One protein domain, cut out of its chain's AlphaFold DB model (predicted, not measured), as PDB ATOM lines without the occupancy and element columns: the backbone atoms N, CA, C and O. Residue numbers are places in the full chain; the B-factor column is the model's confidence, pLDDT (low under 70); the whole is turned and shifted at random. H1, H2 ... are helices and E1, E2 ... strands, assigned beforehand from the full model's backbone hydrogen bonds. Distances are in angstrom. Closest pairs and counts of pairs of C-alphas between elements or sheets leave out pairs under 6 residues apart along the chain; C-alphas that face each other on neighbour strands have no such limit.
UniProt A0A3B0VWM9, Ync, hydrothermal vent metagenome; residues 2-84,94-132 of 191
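Overview. This is residues 2 to 84 and 94 to 132 of the 191 residues of the protein "Ync" of hydrothermal vent metagenome (UniProt A0A3B0VWM9). Three crossing helices form a stack, H3, H2 and H4 with H2 in the middle, and the long helix H6 runs across one side of it. A small two-stranded ribbon, E1 and E2, with H1 at its far end, lies to one side of this body, while the short H5 lies near the beginnings of H3 and H6. The printed part has 122 residues, in the order E1, H1, E2, H2, H3, H4, H5, H6; it is mostly helix, and the sheet E1 - E2 is antiparallel. The whole is compact, with a radius of gyration of the C-alphas of 15.5 A and spans of 41 by 34 by 27 A.

Along the chain. E1 is residues 11 to 14, beginning at C-alpha 11 (22.883, 43.914, 27.681). H1 is residues 17 to 23 and E2 residues 28 to 31. H2, residues 34 to 48, is 21.1 A long; H3, residues 51 to 63, 18.3 A; H4, residues 68 to 79, 16.5 A. H5 is residues 97 to 103. H6, residues 114 to 131, measures 25.6 A and ends at C-alpha 131 (24.766, 19.587, 34.803).

Arrangement. H2 is the hub. It touches H4, Gly 39 to Phe 74 at 3.6 A between C-alphas, at a steep tilt of 48 degrees. H2 and H3 form a helical hairpin, its closest C-alphas those of Ala 45 and Asp 53, 4.9 A, at 38 degrees, only just steep. H6 touches H3 with residues 117 to 124 alone, closest at the C-alphas of Lys 58 and Thr 120, 6.0 A. H1 is apart from H2 to H6. Between E1 and E2, N 11 and O 31 are 2.9 A apart, within hydrogen-bond range. In the six helices every O i to N i+4 pair is within hydrogen-bond range.

Size, cuts and confidence. The C-alphas of Asp 24 and Pro 84, the two farthest apart, are 45.7 A apart. Residues 85 to 93 are not printed, with 16.9 A between C-alphas 84 and 94. Residue 2 alone has pLDDT under 70.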
ATOM      1  N   VAL A   2      44.838  37.366  25.152       68.69
ATOM      2  CA  VAL A   2      43.939  37.201  23.992       68.69
ATOM      3  C   VAL A   2      42.522  37.551  24.443       68.69
ATOM      4  O   VAL A   2      42.087  37.084  25.494       68.69
ATOM      5  N   GLY A   3      41.823  38.407  23.694       82.12
ATOM      6  CA  GLY A   3      40.439  38.764  24.005       82.12
ATOM      7  C   GLY A   3      39.518  37.550  23.873       82.12
ATOM      8  O   GLY A   3      39.613  36.817  22.891       82.12
ATOM      9  N   ARG A   4      38.628  37.334  24.853       84.75
ATOM     10  CA  ARG A   4      37.662  36.220  24.809       84.75
ATOM     11  C   ARG A   4      36.605  36.409  23.717       84.75
ATOM     12  O   ARG A   4      36.234  35.446  23.070       84.75
ATOM     13  N   GLY A   5      36.169  37.644  23.472       90.88
ATOM     14  CA  GLY A   5      34.989  37.932  22.649       90.88
ATOM     15  C   GLY A   5      33.703  37.926  23.480       90.88
ATOM     16  O   GLY A   5      33.767  37.869  24.712       90.88
ATOM     17  N   LEU A   6      32.552  38.030  22.816       93.12
ATOM     18  CA  LEU A   6      31.235  38.145  23.446       93.12
ATOM     19  C   LEU A   6      30.299  37.053  22.907       93.12
ATOM     20  O   LEU A   6      30.132  36.955  21.698       93.12
ATOM     21  N   LEU A   7      29.713  36.233  23.784       90.69
ATOM     22  CA  LEU A   7      28.843  35.103  23.405       90.69
ATOM     23  C   LEU A   7      27.493  35.515  22.799       90.69
ATOM     24  O   LEU A   7      26.794  34.688  22.224       90.69
ATOM     25  N   GLY A   8      27.106  36.770  22.974       89.25
ATOM     26  CA  GLY A   8      25.860  37.346  22.486       89.25
ATOM     27  C   GLY A   8      25.943  38.861  22.579       89.25
ATOM     28  O   GLY A   8      27.029  39.402  22.764       89.25
ATOM     29  N   ASP A   9      24.820  39.559  22.494       92.06
ATOM     30  CA  ASP A   9      24.837  41.019  22.556       92.06
ATOM     31  C   ASP A   9      25.077  41.543  23.975       92.06
ATOM     32  O   ASP A   9      24.633  40.965  24.972       92.06
ATOM     33  N   ALA A  10      25.757  42.686  24.073       93.38
ATOM     34  CA  ALA A  10      25.889  43.380  25.344       93.38
ATOM     35  C   ALA A  10      24.504  43.844  25.823       93.38
ATOM     36  O   ALA A  10      23.765  44.501  25.086       93.38
ATOM     37  N   LYS A  11      24.162  43.533  27.073       89.56
ATOM     38  CA  LYS A  11      22.883  43.914  27.681       89.56
ATOM     39  C   LYS A  11      23.080  45.211  28.456       89.56
ATOM     40  O   LYS A  11      24.024  45.327  29.231       89.56
ATOM     41  N   LYS A  12      22.228  46.217  28.241       94.06
ATOM     42  CA  LYS A  12      22.253  47.425  29.076       94.06
ATOM     43  C   LYS A  12      21.604  47.113  30.415       94.06
ATOM     44  O   LYS A  12      20.427  46.765  30.443       94.06
ATOM     45  N   THR A  13      22.344  47.317  31.493       93.75
ATOM     46  CA  THR A  13      21.860  47.073  32.851       93.75
ATOM     47  C   THR A  13      21.964  48.354  33.665       93.75
ATOM     48  O   THR A  13      22.908  49.133  33.502       93.75
ATOM     49  N   GLN A  14      20.951  48.598  34.494       95.19
ATOM     50  CA  GLN A  14      20.927  49.707  35.442       95.19
ATOM     51  C   GLN A  14      21.821  49.396  36.644       95.19
ATOM     52  O   GLN A  14      21.967  48.242  37.044       95.19
ATOM     53  N   LEU A  15      22.421  50.434  37.219       94.62
ATOM     54  CA  LEU A  15      23.079  50.339  38.520       94.62
ATOM     55  C   LEU A  15      22.068  49.855  39.581       94.62
ATOM     56  O   LEU A  15      20.885  50.169  39.487       94.62
ATOM     57  N   CYS A  16      22.500  49.096  40.591       91.94
ATOM     58  CA  CYS A  16      21.577  48.621  41.628       91.94
ATOM     59  C   CYS A  16      20.929  49.788  42.392       91.94
ATOM     60  O   CYS A  16      21.569  50.818  42.618       91.94
ATOM     61  N   GLU A  17      19.671  49.614  42.807       94.06
ATOM     62  CA  GLU A  17      18.872  50.656  43.475       94.06
ATOM     63  C   GLU A  17      19.606  51.250  44.680       94.06
ATOM     64  O   GLU A  17      19.761  52.462  44.770       94.06
ATOM     65  N   THR A  18      20.204  50.403  45.524       92.50
ATOM     66  CA  THR A  18      20.959  50.838  46.709       92.50
ATOM     67  C   THR A  18      22.090  51.817  46.382       92.50
ATOM     68  O   THR A  18      22.338  52.758  47.134       92.50
ATOM     69  N   ALA A  19      22.813  51.606  45.278       93.62
ATOM     70  CA  ALA A  19      23.892  52.505  44.880       93.62
ATOM     71  C   ALA A  19      23.343  53.792  44.251       93.62
ATOM     72  O   ALA A  19      23.894  54.861  44.502       93.62
ATOM     73  N   GLN A  20      22.251  53.704  43.490       96.69
ATOM     74  CA  GLN A  20      21.591  54.886  42.936       96.69
ATOM     75  C   GLN A  20      21.067  55.805  44.045       96.69
ATOM     76  O   GLN A  20      21.345  56.998  44.015       96.69
ATOM     77  N   GLU A  21      20.397  55.251  45.057       95.62
ATOM     78  CA  GLU A  21      19.885  55.999  46.213       95.62
ATOM     79  C   GLU A  21      21.011  56.610  47.053       95.62
ATOM     80  O   GLU A  21      20.938  57.766  47.462       95.62
ATOM     81  N   ARG A  22      22.086  55.849  47.303       96.06
ATOM     82  CA  ARG A  22      23.197  56.308  48.147       96.06
ATOM     83  C   ARG A  22      24.008  57.437  47.516       96.06
ATOM     84  O   ARG A  22      24.531  58.282  48.241       96.06
ATOM     85  N   PHE A  23      24.184  57.399  46.200       95.56
ATOM     86  CA  PHE A  23      25.030  58.346  45.474       95.56
ATOM     87  C   PHE A  23      24.233  59.365  44.653       95.56
ATOM     88  O   PHE A  23      24.853  60.189  43.985       95.56
ATOM     89  N   ASP A  24      22.899  59.312  44.713       95.94
ATOM     90  CA  ASP A  24      21.967  60.181  43.984       95.94
ATOM     91  C   ASP A  24      22.296  60.272  42.481       95.94
ATOM     92  O   ASP A  24      22.411  61.343  41.885       95.94
ATOM     93  N   VAL A  25      22.538  59.110  41.862       95.69
ATOM     94  CA  VAL A  25      22.947  59.019  40.456       95.69
ATOM     95  C   VAL A  25      22.303  57.833  39.753       95.69
ATOM     96  O   VAL A  25      22.394  56.692  40.198       95.69
ATOM     97  N   PHE A  26      21.711  58.095  38.589       94.81
ATOM     98  CA  PHE A  26      21.280  57.061  37.657       94.81
ATOM     99  C   PHE A  26      22.416  56.719  36.691       94.81
ATOM    100  O   PHE A  26      23.011  57.604  36.072       94.81
ATOM    101  N   CYS A  27      22.695  55.429  36.509       94.00
ATOM    102  CA  CYS A  27      23.682  54.960  35.543       94.00
ATOM    103  C   CYS A  27      23.198  53.683  34.851       94.00
ATOM    104  O   CYS A  27      22.672  52.773  35.492       94.00
ATOM    105  N   MET A  28      23.410  53.611  33.537       95.69
ATOM    106  CA  MET A  28      23.190  52.418  32.726       95.69
ATOM    107  C   MET A  28      24.418  52.144  31.880       95.69
ATOM    108  O   MET A  28      24.859  53.012  31.128       95.69
ATOM    109  N   MET A  29      24.921  50.918  31.947       95.00
ATOM    110  CA  MET A  29      26.107  50.511  31.200       95.00
ATOM    111  C   MET A  29      25.840  49.214  30.436       95.00
ATOM    112  O   MET A  29      25.102  48.355  30.924       95.00
ATOM    113  N   PRO A  30      26.417  49.053  29.232       95.25
ATOM    114  CA  PRO A  30      26.439  47.758  28.575       95.25
ATOM    115  C   PRO A  30      27.319  46.798  29.384       95.25
ATOM    116  O   PRO A  30      28.488  47.086  29.645       95.25
ATOM    117  N   ILE A  31      26.760  45.655  29.759       93.75
ATOM    118  CA  ILE A  31      27.471  44.546  30.388       93.75
ATOM    119  C   ILE A  31      27.491  43.342  29.451       93.75
ATOM    120  O   ILE A  31      26.687  43.229  28.520       93.75
ATOM    121  N   VAL A  32      28.427  42.429  29.695       93.88
ATOM    122  CA  VAL A  32      28.445  41.145  28.992       93.88
ATOM    123  C   VAL A  32      27.177  40.339  29.318       93.88
ATOM    124  O   VAL A  32      26.610  40.534  30.396       93.88
ATOM    125  N   PRO A  33      26.724  39.432  28.430       93.69
ATOM    126  CA  PRO A  33      25.613  38.533  28.729       93.69
ATOM    127  C   PRO A  33      25.783  37.829  30.080       93.69
ATOM    128  O   PRO A  33      26.901  37.447  30.439       93.69
ATOM    129  N   MET A  34      24.681  37.614  30.799       93.00
ATOM    130  CA  MET A  34      24.696  37.038  32.150       93.00
ATOM    131  C   MET A  34      25.353  35.661  32.180       93.00
ATOM    132  O   MET A  34      26.185  35.403  33.052       93.00
ATOM    133  N   GLY A  35      25.080  34.830  31.169       95.06
ATOM    134  CA  GLY A  35      25.767  33.553  31.012       95.06
ATOM    135  C   GLY A  35      27.285  33.698  30.973       95.06
ATOM    136  O   GLY A  35      27.997  33.021  31.708       95.06
ATOM    137  N   GLN A  36      27.800  34.633  30.170       95.50
ATOM    138  CA  GLN A  36      29.239  34.878  30.061       95.50
ATOM    139  C   GLN A  36      29.831  35.504  31.331       95.50
ATOM    140  O   GLN A  36      30.964  35.173  31.693       95.50
ATOM    141  N   LEU A  37      29.090  36.393  32.001       95.25
ATOM    142  CA  LEU A  37      29.509  37.005  33.262       95.25
ATOM    143  C   LEU A  37      29.735  35.926  34.321       95.25
ATOM    144  O   LEU A  37      30.858  35.763  34.799       95.25
ATOM    145  N   TYR A  38      28.687  35.168  34.652       96.94
ATOM    146  CA  TYR A  38      28.775  34.145  35.687       96.94
ATOM    147  C   TYR A  38      29.611  32.956  35.248       96.94
ATOM    148  O   TYR A  38      30.457  32.522  36.018       96.94
ATOM    149  N   GLY A  39      29.494  32.493  34.005       97.00
ATOM    150  CA  GLY A  39      30.337  31.421  33.476       97.00
ATOM    151  C   GLY A  39      31.831  31.715  33.626       97.00
ATOM    152  O   GLY A  39      32.601  30.862  34.067       97.00
ATOM    153  N   GLY A  40      32.239  32.963  33.372       95.50
ATOM    154  CA  GLY A  40      33.602  33.422  33.630       95.50
ATOM    155  C   GLY A  40      33.990  33.414  35.114       95.50
ATOM    156  O   GLY A  40      35.127  33.050  35.428       95.50
ATOM    157  N   LYS A  41      33.068  33.783  36.015       96.81
ATOM    158  CA  LYS A  41      33.276  33.708  37.472       96.81
ATOM    159  C   LYS A  41      33.399  32.264  37.959       96.81
ATOM    160  O   LYS A  41      34.300  31.983  38.739       96.81
ATOM    161  N   LEU A  42      32.580  31.340  37.452       98.44
ATOM    162  CA  LEU A  42      32.652  29.915  37.797       98.44
ATOM    163  C   LEU A  42      33.994  29.302  37.378       98.44
ATOM    164  O   LEU A  42      34.618  28.596  38.167       98.44
ATOM    165  N   CYS A  43      34.491  29.622  36.176       97.00
ATOM    166  CA  CYS A  43      35.826  29.186  35.762       97.00
ATOM    167  C   CYS A  43      36.921  29.729  36.690       97.00
ATOM    168  O   CYS A  43      37.831  28.988  37.044       97.00
ATOM    169  N   ALA A  44      36.846  31.004  37.091       96.88
ATOM    170  CA  ALA A  44      37.815  31.582  38.022       96.88
ATOM    171  C   ALA A  44      37.729  30.933  39.414       96.88
ATOM    172  O   ALA A  44      38.760  30.576  39.984       96.88
ATOM    173  N   ALA A  45      36.516  30.716  39.927       98.38
ATOM    174  CA  ALA A  45      36.269  30.050  41.202       98.38
ATOM    175  C   ALA A  45      36.879  28.643  41.243       98.38
ATOM    176  O   ALA A  45      37.548  28.299  42.209       98.38
ATOM    177  N   LEU A  46      36.704  27.847  40.188       98.19
ATOM    178  CA  LEU A  46      37.244  26.485  40.130       98.19
ATOM    179  C   LEU A  46      38.761  26.446  39.887       98.19
ATOM    180  O   LEU A  46      39.432  25.553  40.396       98.19
ATOM    181  N   ASP A  47      39.312  27.418  39.155       96.81
ATOM    182  CA  ASP A  47      40.746  27.484  38.851       96.81
ATOM    183  C   ASP A  47      41.574  27.968  40.054       96.81
ATOM    184  O   ASP A  47      42.434  27.250  40.561       96.81
ATOM    185  N   ARG A  48      41.293  29.179  40.555       96.62
ATOM    186  CA  ARG A  48      42.084  29.806  41.630       96.62
ATOM    187  C   ARG A  48      41.489  29.656  43.026       96.62
ATOM    188  O   ARG A  48      42.200  29.902  43.997       96.62
ATOM    189  N   GLN A  49      40.209  29.292  43.144       97.81
ATOM    190  CA  GLN A  49      39.506  29.111  44.424       97.81
ATOM    191  C   GLN A  49      39.635  30.311  45.370       97.81
ATOM    192  O   GLN A  49      39.725  30.162  46.580       97.81
ATOM    193  N   HIS A  50      39.686  31.531  44.837       98.25
ATOM    194  CA  HIS A  50      39.827  32.710  45.685       98.25
ATOM    195  C   HIS A  50      38.493  33.001  46.405       98.25
ATOM    196  O   HIS A  50      37.453  32.986  45.741       98.25
ATOM    197  N   PRO A  51      38.484  33.359  47.707       98.19
ATOM    198  CA  PRO A  51      37.250  33.590  48.471       98.19
ATOM    199  C   PRO A  51      36.253  34.551  47.816       98.19
ATOM    200  O   PRO A  51      35.059  34.285  47.803       98.19
ATOM    201  N   ARG A  52      36.743  35.624  47.181       97.69
ATOM    202  CA  ARG A  52      35.908  36.564  46.407       97.69
ATOM    203  C   ARG A  52      35.135  35.912  45.255       97.69
ATOM    204  O   ARG A  52      33.988  36.280  45.036       97.69
ATOM    205  N   ASP A  53      35.744  34.972  44.527       98.19
ATOM    206  CA  ASP A  53      35.026  34.279  43.450       98.19
ATOM    207  C   ASP A  53      33.954  33.368  44.026       98.19
ATOM    208  O   ASP A  53      32.840  33.346  43.521       98.19
ATOM    209  N   LEU A  54      34.270  32.631  45.094       98.38
ATOM    210  CA  LEU A  54      33.304  31.731  45.722       98.38
ATOM    211  C   LEU A  54      32.162  32.507  46.376       98.38
ATOM    212  O   LEU A  54      31.019  32.075  46.296       98.38
ATOM    213  N   PHE A  55      32.433  33.686  46.928       98.44
ATOM    214  CA  PHE A  55      31.388  34.591  47.389       98.44
ATOM    215  C   PHE A  55      30.461  35.021  46.243       98.44
ATOM    216  O   PHE A  55      29.241  34.945  46.373       98.44
ATOM    217  N   ASP A  56      31.018  35.400  45.088       98.06
ATOM    218  CA  ASP A  56      30.217  35.708  43.900       98.06
ATOM    219  C   ASP A  56      29.391  34.503  43.413       98.06
ATOM    220  O   ASP A  56      28.273  34.679  42.927       98.06
ATOM    221  N   VAL A  57      29.927  33.283  43.533       98.56
ATOM    222  CA  VAL A  57      29.216  32.038  43.200       98.56
ATOM    223  C   VAL A  57      28.081  31.762  44.183       98.56
ATOM    224  O   VAL A  57      26.993  31.405  43.741       98.56
ATOM    225  N   LYS A  58      28.291  31.970  45.488       98.25
ATOM    226  CA  LYS A  58      27.226  31.869  46.495       98.25
ATOM    227  C   LYS A  58      26.073  32.804  46.143       98.25
ATOM    228  O   LYS A  58      24.933  32.362  46.054       98.25
ATOM    229  N   LEU A  59      26.376  34.075  45.869       97.81
ATOM    230  CA  LEU A  59      25.353  35.048  45.483       97.81
ATOM    231  C   LEU A  59      24.657  34.666  44.171       97.81
ATOM    232  O   LEU A  59      23.457  34.880  44.038       97.81
ATOM    233  N   MET A  60      25.381  34.095  43.208       97.94
ATOM    234  CA  MET A  60      24.774  33.569  41.984       97.94
ATOM    235  C   MET A  60      23.773  32.453  42.302       97.94
ATOM    236  O   MET A  60      22.637  32.521  41.842       97.94
ATOM    237  N   PHE A  61      24.147  31.473  43.131       98.38
ATOM    238  CA  PHE A  61      23.241  30.392  43.522       98.38
ATOM    239  C   PHE A  61      21.988  30.895  44.242       98.38
ATOM    240  O   PHE A  61      20.903  30.382  43.984       98.38
ATOM    241  N   GLU A  62      22.129  31.893  45.113       97.31
ATOM    242  CA  GLU A  62      21.020  32.431  45.909       97.31
ATOM    243  C   GLU A  62      20.036  33.278  45.095       97.31
ATOM    244  O   GLU A  62      18.845  33.270  45.399       97.31
ATOM    245  N   ASN A  63      20.512  34.009  44.082       95.69
ATOM    246  CA  ASN A  63      19.690  34.991  43.365       95.69
ATOM    247  C   ASN A  63      19.268  34.535  41.961       95.69
ATOM    248  O   ASN A  63      18.165  34.844  41.524       95.69
ATOM    249  N   GLU A  64      20.135  33.806  41.259       95.25
ATOM    250  CA  GLU A  64      19.961  33.468  39.838       95.25
ATOM    251  C   GLU A  64      19.808  31.957  39.618       95.25
ATOM    252  O   GLU A  64      19.145  31.514  38.680       95.25
ATOM    253  N   GLY A  65      20.435  31.157  40.487       97.19
ATOM    254  CA  GLY A  65      20.584  29.718  40.305       97.19
ATOM    255  C   GLY A  65      21.527  29.359  39.151       97.19
ATOM    256  O   GLY A  65      22.012  30.206  38.403       97.19
ATOM    257  N   PHE A  66      21.802  28.064  38.986       97.88
ATOM    258  CA  PHE A  66      22.621  27.576  37.876       97.88
ATOM    259  C   PHE A  66      21.743  27.247  36.663       97.88
ATOM    260  O   PHE A  66      21.122  26.189  36.598       97.88
ATOM    261  N   THR A  67      21.668  28.183  35.717       97.81
ATOM    262  CA  THR A  67      20.823  28.087  34.516       97.81
ATOM    263  C   THR A  67      21.591  27.573  33.297       97.81
ATOM    264  O   THR A  67      22.823  27.628  33.257       97.81
ATOM    265  N   ASP A  68      20.877  27.166  32.243       97.12
ATOM    266  CA  ASP A  68      21.495  26.773  30.968       97.12
ATOM    267  C   ASP A  68      22.298  27.912  30.313       97.12
ATOM    268  O   ASP A  68      23.332  27.662  29.692       97.12
ATOM    269  N   GLU A  69      21.885  29.177  30.486       96.19
ATOM    270  CA  GLU A  69      22.653  30.337  30.000       96.19
ATOM    271  C   GLU A  69      24.021  30.410  30.704       96.19
ATOM    272  O   GLU A  69      25.053  30.634  30.062       96.19
ATOM    273  N   ILE A  70      24.046  30.171  32.020       98.00
ATOM    274  CA  ILE A  70      25.268  30.155  32.831       98.00
ATOM    275  C   ILE A  70      26.123  28.927  32.512       98.00
ATOM    276  O   ILE A  70      27.338  29.076  32.346       98.00
ATOM    277  N   LYS A  71      25.514  27.747  32.331       98.38
ATOM    278  CA  LYS A  71      26.200  26.533  31.860       98.38
ATOM    279  C   LYS A  71      26.901  26.787  30.525       98.38
ATOM    280  O   LYS A  71      28.100  26.532  30.403       98.38
ATOM    281  N   ARG A  72      26.203  27.381  29.549       97.50
ATOM    282  CA  ARG A  72      26.777  27.736  28.239       97.50
ATOM    283  C   ARG A  72      27.967  28.685  28.381       97.50
ATOM    284  O   ARG A  72      29.016  28.470  27.770       97.50
ATOM    285  N   GLY A  73      27.839  29.713  29.221       97.56
ATOM    286  CA  GLY A  73      28.935  30.639  29.502       97.56
ATOM    287  C   GLY A  73      30.126  29.996  30.213       97.56
ATOM    288  O   GLY A  73      31.273  30.350  29.933       97.56
ATOM    289  N   PHE A  74      29.879  29.034  31.103       98.38
ATOM    290  CA  PHE A  74      30.919  28.254  31.765       98.38
ATOM    291  C   PHE A  74      31.670  27.365  30.768       98.38
ATOM    292  O   PHE A  74      32.899  27.399  30.733       98.38
ATOM    293  N   LEU A  75      30.958  26.647  29.893       98.38
ATOM    294  CA  LEU A  75      31.560  25.837  28.827       98.38
ATOM    295  C   LEU A  75      32.431  26.685  27.899       98.38
ATOM    296  O   LEU A  75      33.567  26.313  27.601       98.38
ATOM    297  N   PHE A  76      31.953  27.866  27.507       98.00
ATOM    298  CA  PHE A  76      32.754  28.823  26.748       98.00
ATOM    299  C   PHE A  76      34.015  29.272  27.501       98.00
ATOM    300  O   PHE A  76      35.101  29.363  26.918       98.00
ATOM    301  N   GLY A  77      33.887  29.538  28.805       96.69
ATOM    302  CA  GLY A  77      35.005  29.863  29.684       96.69
ATOM    303  C   GLY A  77      36.043  28.740  29.759       96.69
ATOM    304  O   GLY A  77      37.237  29.016  29.619       96.69
ATOM    305  N   LEU A  78      35.603  27.483  29.885       96.69
ATOM    306  CA  LEU A  78      36.458  26.291  29.886       96.69
ATOM    307  C   LEU A  78      37.276  26.184  28.601       96.69
ATOM    308  O   LEU A  78      38.505  26.090  28.651       96.69
ATOM    309  N   VAL A  79      36.616  26.261  27.443       96.94
ATOM    310  CA  VAL A  79      37.288  26.121  26.139       96.94
ATOM    311  C   VAL A  79      38.083  27.361  25.726       96.94
ATOM    312  O   VAL A  79      38.809  27.342  24.736       96.94
ATOM    313  N   SER A  80      37.992  28.431  26.516       95.62
ATOM    314  CA  SER A  80      38.806  29.642  26.399       95.62
ATOM    315  C   SER A  80      39.943  29.710  27.428       95.62
ATOM    316  O   SER A  80      40.760  30.633  27.370       95.62
ATOM    317  N   SER A  81      39.992  28.789  28.396       93.44
ATOM    318  CA  SER A  81      40.959  28.816  29.496       93.44
ATOM    319  C   SER A  81      42.296  28.197  29.101       93.44
ATOM    320  O   SER A  81      42.349  27.183  28.409       93.44
ATOM    321  N   ASN A  82      43.403  28.746  29.606       89.81
ATOM    322  CA  ASN A  82      44.721  28.121  29.458       89.81
ATOM    323  C   ASN A  82      44.900  26.902  30.378       89.81
ATOM    324  O   ASN A  82      45.719  26.037  30.071       89.81
ATOM    325  N   ARG A  83      44.138  26.815  31.474       94.31
ATOM    326  CA  ARG A  83      44.165  25.675  32.396       94.31
ATOM    327  C   ARG A  83      43.655  24.413  31.679       94.31
ATOM    328  O   ARG A  83      42.733  24.520  30.855       94.31
ATOM    329  N   PRO A  84      44.234  23.228  31.922       96.06
ATOM    330  CA  PRO A  84      43.690  21.987  31.387       96.06
ATOM    331  C   PRO A  84      42.246  21.757  31.850       96.06
ATOM    332  O   PRO A  84      41.897  22.032  32.994       96.06
ATOM    333  N   LEU A  94      42.167  23.733  47.461       97.06
ATOM    334  CA  LEU A  94      43.184  24.592  48.060       97.06
ATOM    335  C   LEU A  94      42.752  25.052  49.456       97.06
ATOM    336  O   LEU A  94      41.591  25.413  49.666       97.06
ATOM    337  N   ASN A  95      43.692  25.090  50.399       97.44
ATOM    338  CA  ASN A  95      43.489  25.807  51.655       97.44
ATOM    339  C   ASN A  95      43.638  27.312  51.383       97.44
ATOM    340  O   ASN A  95      44.696  27.761  50.948       97.44
ATOM    341  N   GLN A  96      42.568  28.068  51.625       97.88
ATOM    342  CA  GLN A  96      42.490  29.500  51.350       97.88
ATOM    343  C   GLN A  96      42.249  30.328  52.617       97.88
ATOM    344  O   GLN A  96      41.904  31.500  52.498       97.88
ATOM    345  N   HIS A  97      42.454  29.768  53.819       97.88
ATOM    346  CA  HIS A  97      42.239  30.477  55.092       97.88
ATOM    347  C   HIS A  97      42.987  31.814  55.135       97.88
ATOM    348  O   HIS A  97      42.390  32.857  55.376       97.88
ATOM    349  N   THR A  98      44.276  31.819  54.784       97.75
ATOM    350  CA  THR A  98      45.082  33.049  54.783       97.75
ATOM    351  C   THR A  98      44.561  34.094  53.794       97.75
ATOM    352  O   THR A  98      44.584  35.285  54.097       97.75
ATOM    353  N   ALA A  99      44.110  33.684  52.604       97.25
ATOM    354  CA  ALA A  99      43.516  34.609  51.639       97.25
ATOM    355  C   ALA A  99      42.147  35.109  52.119       97.25
ATOM    356  O   ALA A  99      41.795  36.262  51.885       97.25
ATOM    357  N   PHE A 100      41.393  34.259  52.809       98.06
ATOM    358  CA  PHE A 100      40.099  34.594  53.376       98.06
ATOM    359  C   PHE A 100      40.228  35.685  54.443       98.06
ATOM    360  O   PHE A 100      39.655  36.758  54.277       98.06
ATOM    361  N   GLU A 101      41.057  35.454  55.461       97.31
ATOM    362  CA  GLU A 101      41.299  36.388  56.570       97.31
ATOM    363  C   GLU A 101      41.886  37.718  56.074       97.31
ATOM    364  O   GLU A 101      41.425  38.796  56.432       97.31
ATOM    365  N   ASN A 102      42.893  37.667  55.194       97.25
ATOM    366  CA  ASN A 102      43.649  38.873  54.838       97.25
ATOM    367  C   ASN A 102      43.100  39.633  53.623       97.25
ATOM    368  O   ASN A 102      43.495  40.778  53.400       97.25
ATOM    369  N   GLN A 103      42.276  39.005  52.776       95.81
ATOM    370  CA  GLN A 103      41.883  39.575  51.476       95.81
ATOM    371  C   GLN A 103      40.382  39.529  51.196       95.81
ATOM    372  O   GLN A 103      39.972  39.985  50.124       95.81
ATOM    373  N   PHE A 104      39.575  38.962  52.093       96.69
ATOM    374  CA  PHE A 104      38.127  38.888  51.925       96.69
ATOM    375  C   PHE A 104      37.352  39.312  53.175       96.69
ATOM    376  O   PHE A 104      36.337  39.995  53.040       96.69
ATOM    377  N   GLU A 105      37.815  38.954  54.371       94.12
ATOM    378  CA  GLU A 105      37.148  39.336  55.614       94.12
ATOM    379  C   GLU A 105      36.949  40.861  55.696       94.12
ATOM    380  O   GLU A 105      37.840  41.656  55.391       94.12
ATOM    381  N   GLY A 106      35.723  41.282  56.023       93.75
ATOM    382  CA  GLY A 106      35.331  42.694  56.063       93.75
ATOM    383  C   GLY A 106      35.090  43.370  54.702       93.75
ATOM    384  O   GLY A 106      34.704  44.538  54.683       93.75
ATOM    385  N   MET A 107      35.260  42.683  53.562       93.75
ATOM    386  CA  MET A 107      34.995  43.274  52.234       93.75
ATOM    387  C   MET A 107      33.507  43.416  51.891       93.75
ATOM    388  O   MET A 107      33.155  44.205  51.013       93.75
ATOM    389  N   SER A 108      32.642  42.625  52.521       91.75
ATOM    390  CA  SER A 108      31.212  42.554  52.218       91.75
ATOM    391  C   SER A 108      30.385  42.777  53.478       91.75
ATOM    392  O   SER A 108      30.774  42.355  54.564       91.75
ATOM    393  N   ALA A 109      29.223  43.412  53.324       92.00
ATOM    394  CA  ALA A 109      28.222  43.507  54.388       92.00
ATOM    395  C   ALA A 109      27.410  42.208  54.549       92.00
ATOM    396  O   ALA A 109      26.747  42.017  55.565       92.00
ATOM    397  N   ILE A 110      27.442  41.326  53.545       94.81
ATOM    398  CA  ILE A 110      26.779  40.022  53.584       94.81
ATOM    399  C   ILE A 110      27.726  39.038  54.261       94.81
ATOM    400  O   ILE A 110      28.869  38.880  53.825       94.81
ATOM    401  N   ALA A 111      27.234  38.367  55.302       95.31
ATOM    402  CA  ALA A 111      27.989  37.342  56.003       95.31
ATOM    403  C   ALA A 111      28.379  36.199  55.052       95.31
ATOM    404  O   ALA A 111      27.562  35.696  54.276       95.31
ATOM    405  N   PHE A 112      29.645  35.809  55.128       97.56
ATOM    406  CA  PHE A 112      30.210  34.659  54.442       97.56
ATOM    407  C   PHE A 112      31.367  34.184  55.304       97.56
ATOM    408  O   PHE A 112      32.318  34.937  55.505       97.56
ATOM    409  N   SER A 113      31.227  33.000  55.886       97.44
ATOM    410  CA  SER A 113      32.237  32.346  56.715       97.44
ATOM    411  C   SER A 113      33.146  31.450  55.871       97.44
ATOM    412  O   SER A 113      32.894  31.219  54.684       97.44
ATOM    413  N   TYR A 114      34.222  30.934  56.469       98.00
ATOM    414  CA  TYR A 114      35.070  29.970  55.769       98.00
ATOM    415  C   TYR A 114      34.337  28.639  55.520       98.00
ATOM    416  O   TYR A 114      34.512  28.034  54.464       98.00
ATOM    417  N   ASP A 115      33.439  28.239  56.423       98.25
ATOM    418  CA  ASP A 115      32.579  27.065  56.233       98.25
ATOM    419  C   ASP A 115      31.632  27.262  55.037       98.25
ATOM    420  O   ASP A 115      31.490  26.368  54.201       98.25
ATOM    421  N   ASP A 116      31.054  28.462  54.885       98.19
ATOM    422  CA  ASP A 116      30.247  28.807  53.706       98.19
ATOM    423  C   ASP A 116      31.085  28.756  52.423       98.19
ATOM    424  O   ASP A 116      30.605  28.308  51.380       98.19
ATOM    425  N   TYR A 117      32.345  29.201  52.484       98.56
ATOM    426  CA  TYR A 117      33.283  29.113  51.368       98.56
ATOM    427  C   TYR A 117      33.526  27.659  50.945       98.56
ATOM    428  O   TYR A 117      33.443  27.348  49.751       98.56
ATOM    429  N   GLU A 118      33.785  26.758  51.896       98.50
ATOM    430  CA  GLU A 118      34.007  25.346  51.589       98.50
ATOM    431  C   GLU A 118      32.742  24.675  51.052       98.50
ATOM    432  O   GLU A 118      32.813  23.985  50.030       98.50
ATOM    433  N   ALA A 119      31.589  24.941  51.670       98.62
ATOM    434  CA  ALA A 119      30.296  24.432  51.226       98.62
ATOM    435  C   ALA A 119      29.957  24.905  49.804       98.62
ATOM    436  O   ALA A 119      29.625  24.091  48.942       98.62
ATOM    437  N   THR A 120      30.130  26.201  49.518       98.69
ATOM    438  CA  THR A 120      29.880  26.779  48.186       98.69
ATOM    439  C   THR A 120      30.798  26.162  47.133       98.69
ATOM    440  O   THR A 120      30.365  25.876  46.015       98.69
ATOM    441  N   ARG A 121      32.073  25.926  47.470       98.69
ATOM    442  CA  ARG A 121      33.029  25.280  46.562       98.69
ATOM    443  C   ARG A 121      32.608  23.852  46.226       98.69
ATOM    444  O   ARG A 121      32.647  23.483  45.054       98.69
ATOM    445  N   LEU A 122      32.215  23.064  47.225       98.56
ATOM    446  CA  LEU A 122      31.753  21.692  47.005       98.56
ATOM    447  C   LEU A 122      30.468  21.671  46.170       98.56
ATOM    448  O   LEU A 122      30.426  20.986  45.148       98.56
ATOM    449  N   GLN A 123      29.487  22.509  46.520       98.69
ATOM    450  CA  GLN A 123      28.248  22.661  45.757       98.69
ATOM    451  C   GLN A 123      28.519  23.044  44.297       98.69
ATOM    452  O   GLN A 123      27.888  22.498  43.393       98.69
ATOM    453  N   LEU A 124      29.464  23.957  44.042       98.75
ATOM    454  CA  LEU A 124      29.837  24.357  42.685       98.75
ATOM    455  C   LEU A 124      30.389  23.181  41.875       98.75
ATOM    456  O   LEU A 124      29.960  22.968  40.741       98.75
ATOM    457  N   ILE A 125      31.330  22.429  42.450       98.50
ATOM    458  CA  ILE A 125      31.947  21.273  41.787       98.50
ATOM    459  C   ILE A 125      30.877  20.228  41.450       98.50
ATOM    460  O   ILE A 125      30.834  19.738  40.321       98.50
ATOM    461  N   GLU A 126      30.003  19.905  42.405       98.25
ATOM    462  CA  GLU A 126      28.923  18.933  42.214       98.25
ATOM    463  C   GLU A 126      27.907  19.401  41.171       98.25
ATOM    464  O   GLU A 126      27.583  18.650  40.252       98.25
ATOM    465  N   THR A 127      27.463  20.657  41.258       98.56
ATOM    466  CA  THR A 127      26.475  21.231  40.334       98.56
ATOM    467  C   THR A 127      26.992  21.224  38.903       98.56
ATOM    468  O   THR A 127      26.294  20.770  37.998       98.56
ATOM    469  N   VAL A 128      28.231  21.681  38.689       98.06
ATOM    470  CA  VAL A 128      28.840  21.683  37.356       98.06
ATOM    471  C   VAL A 128      28.887  20.266  36.801       98.06
ATOM    472  O   VAL A 128      28.379  20.047  35.704       98.06
ATOM    473  N   LYS A 129      29.423  19.299  37.556       96.31
ATOM    474  CA  LYS A 129      29.537  17.903  37.102       96.31
ATOM    475  C   LYS A 129      28.176  17.285  36.775       96.31
ATOM    476  O   LYS A 129      28.045  16.649  35.736       96.31
ATOM    477  N   ALA A 130      27.173  17.503  37.623       97.12
ATOM    478  CA  ALA A 130      25.828  16.964  37.427       97.12
ATOM    479  C   ALA A 130      25.077  17.611  36.250       97.12
ATOM    480  O   ALA A 130      24.156  17.006  35.707       97.12
ATOM    481  N   SER A 131      25.453  18.832  35.858       97.44
ATOM    482  CA  SER A 131      24.766  19.587  34.803       97.44
ATOM    483  C   SER A 131      25.209  19.270  33.372       97.44
ATOM    484  O   SER A 131      24.521  19.670  32.427       97.44
ATOM    485  N   LEU A 132      26.363  18.613  33.204       98.12
ATOM    486  CA  LEU A 132      26.915  18.300  31.887       98.12
ATOM    487  C   LEU A 132      26.119  17.164  31.248       98.12
ATOM    488  O   LEU A 132      26.149  16.027  31.726       98.12
TER     489      LEU A 132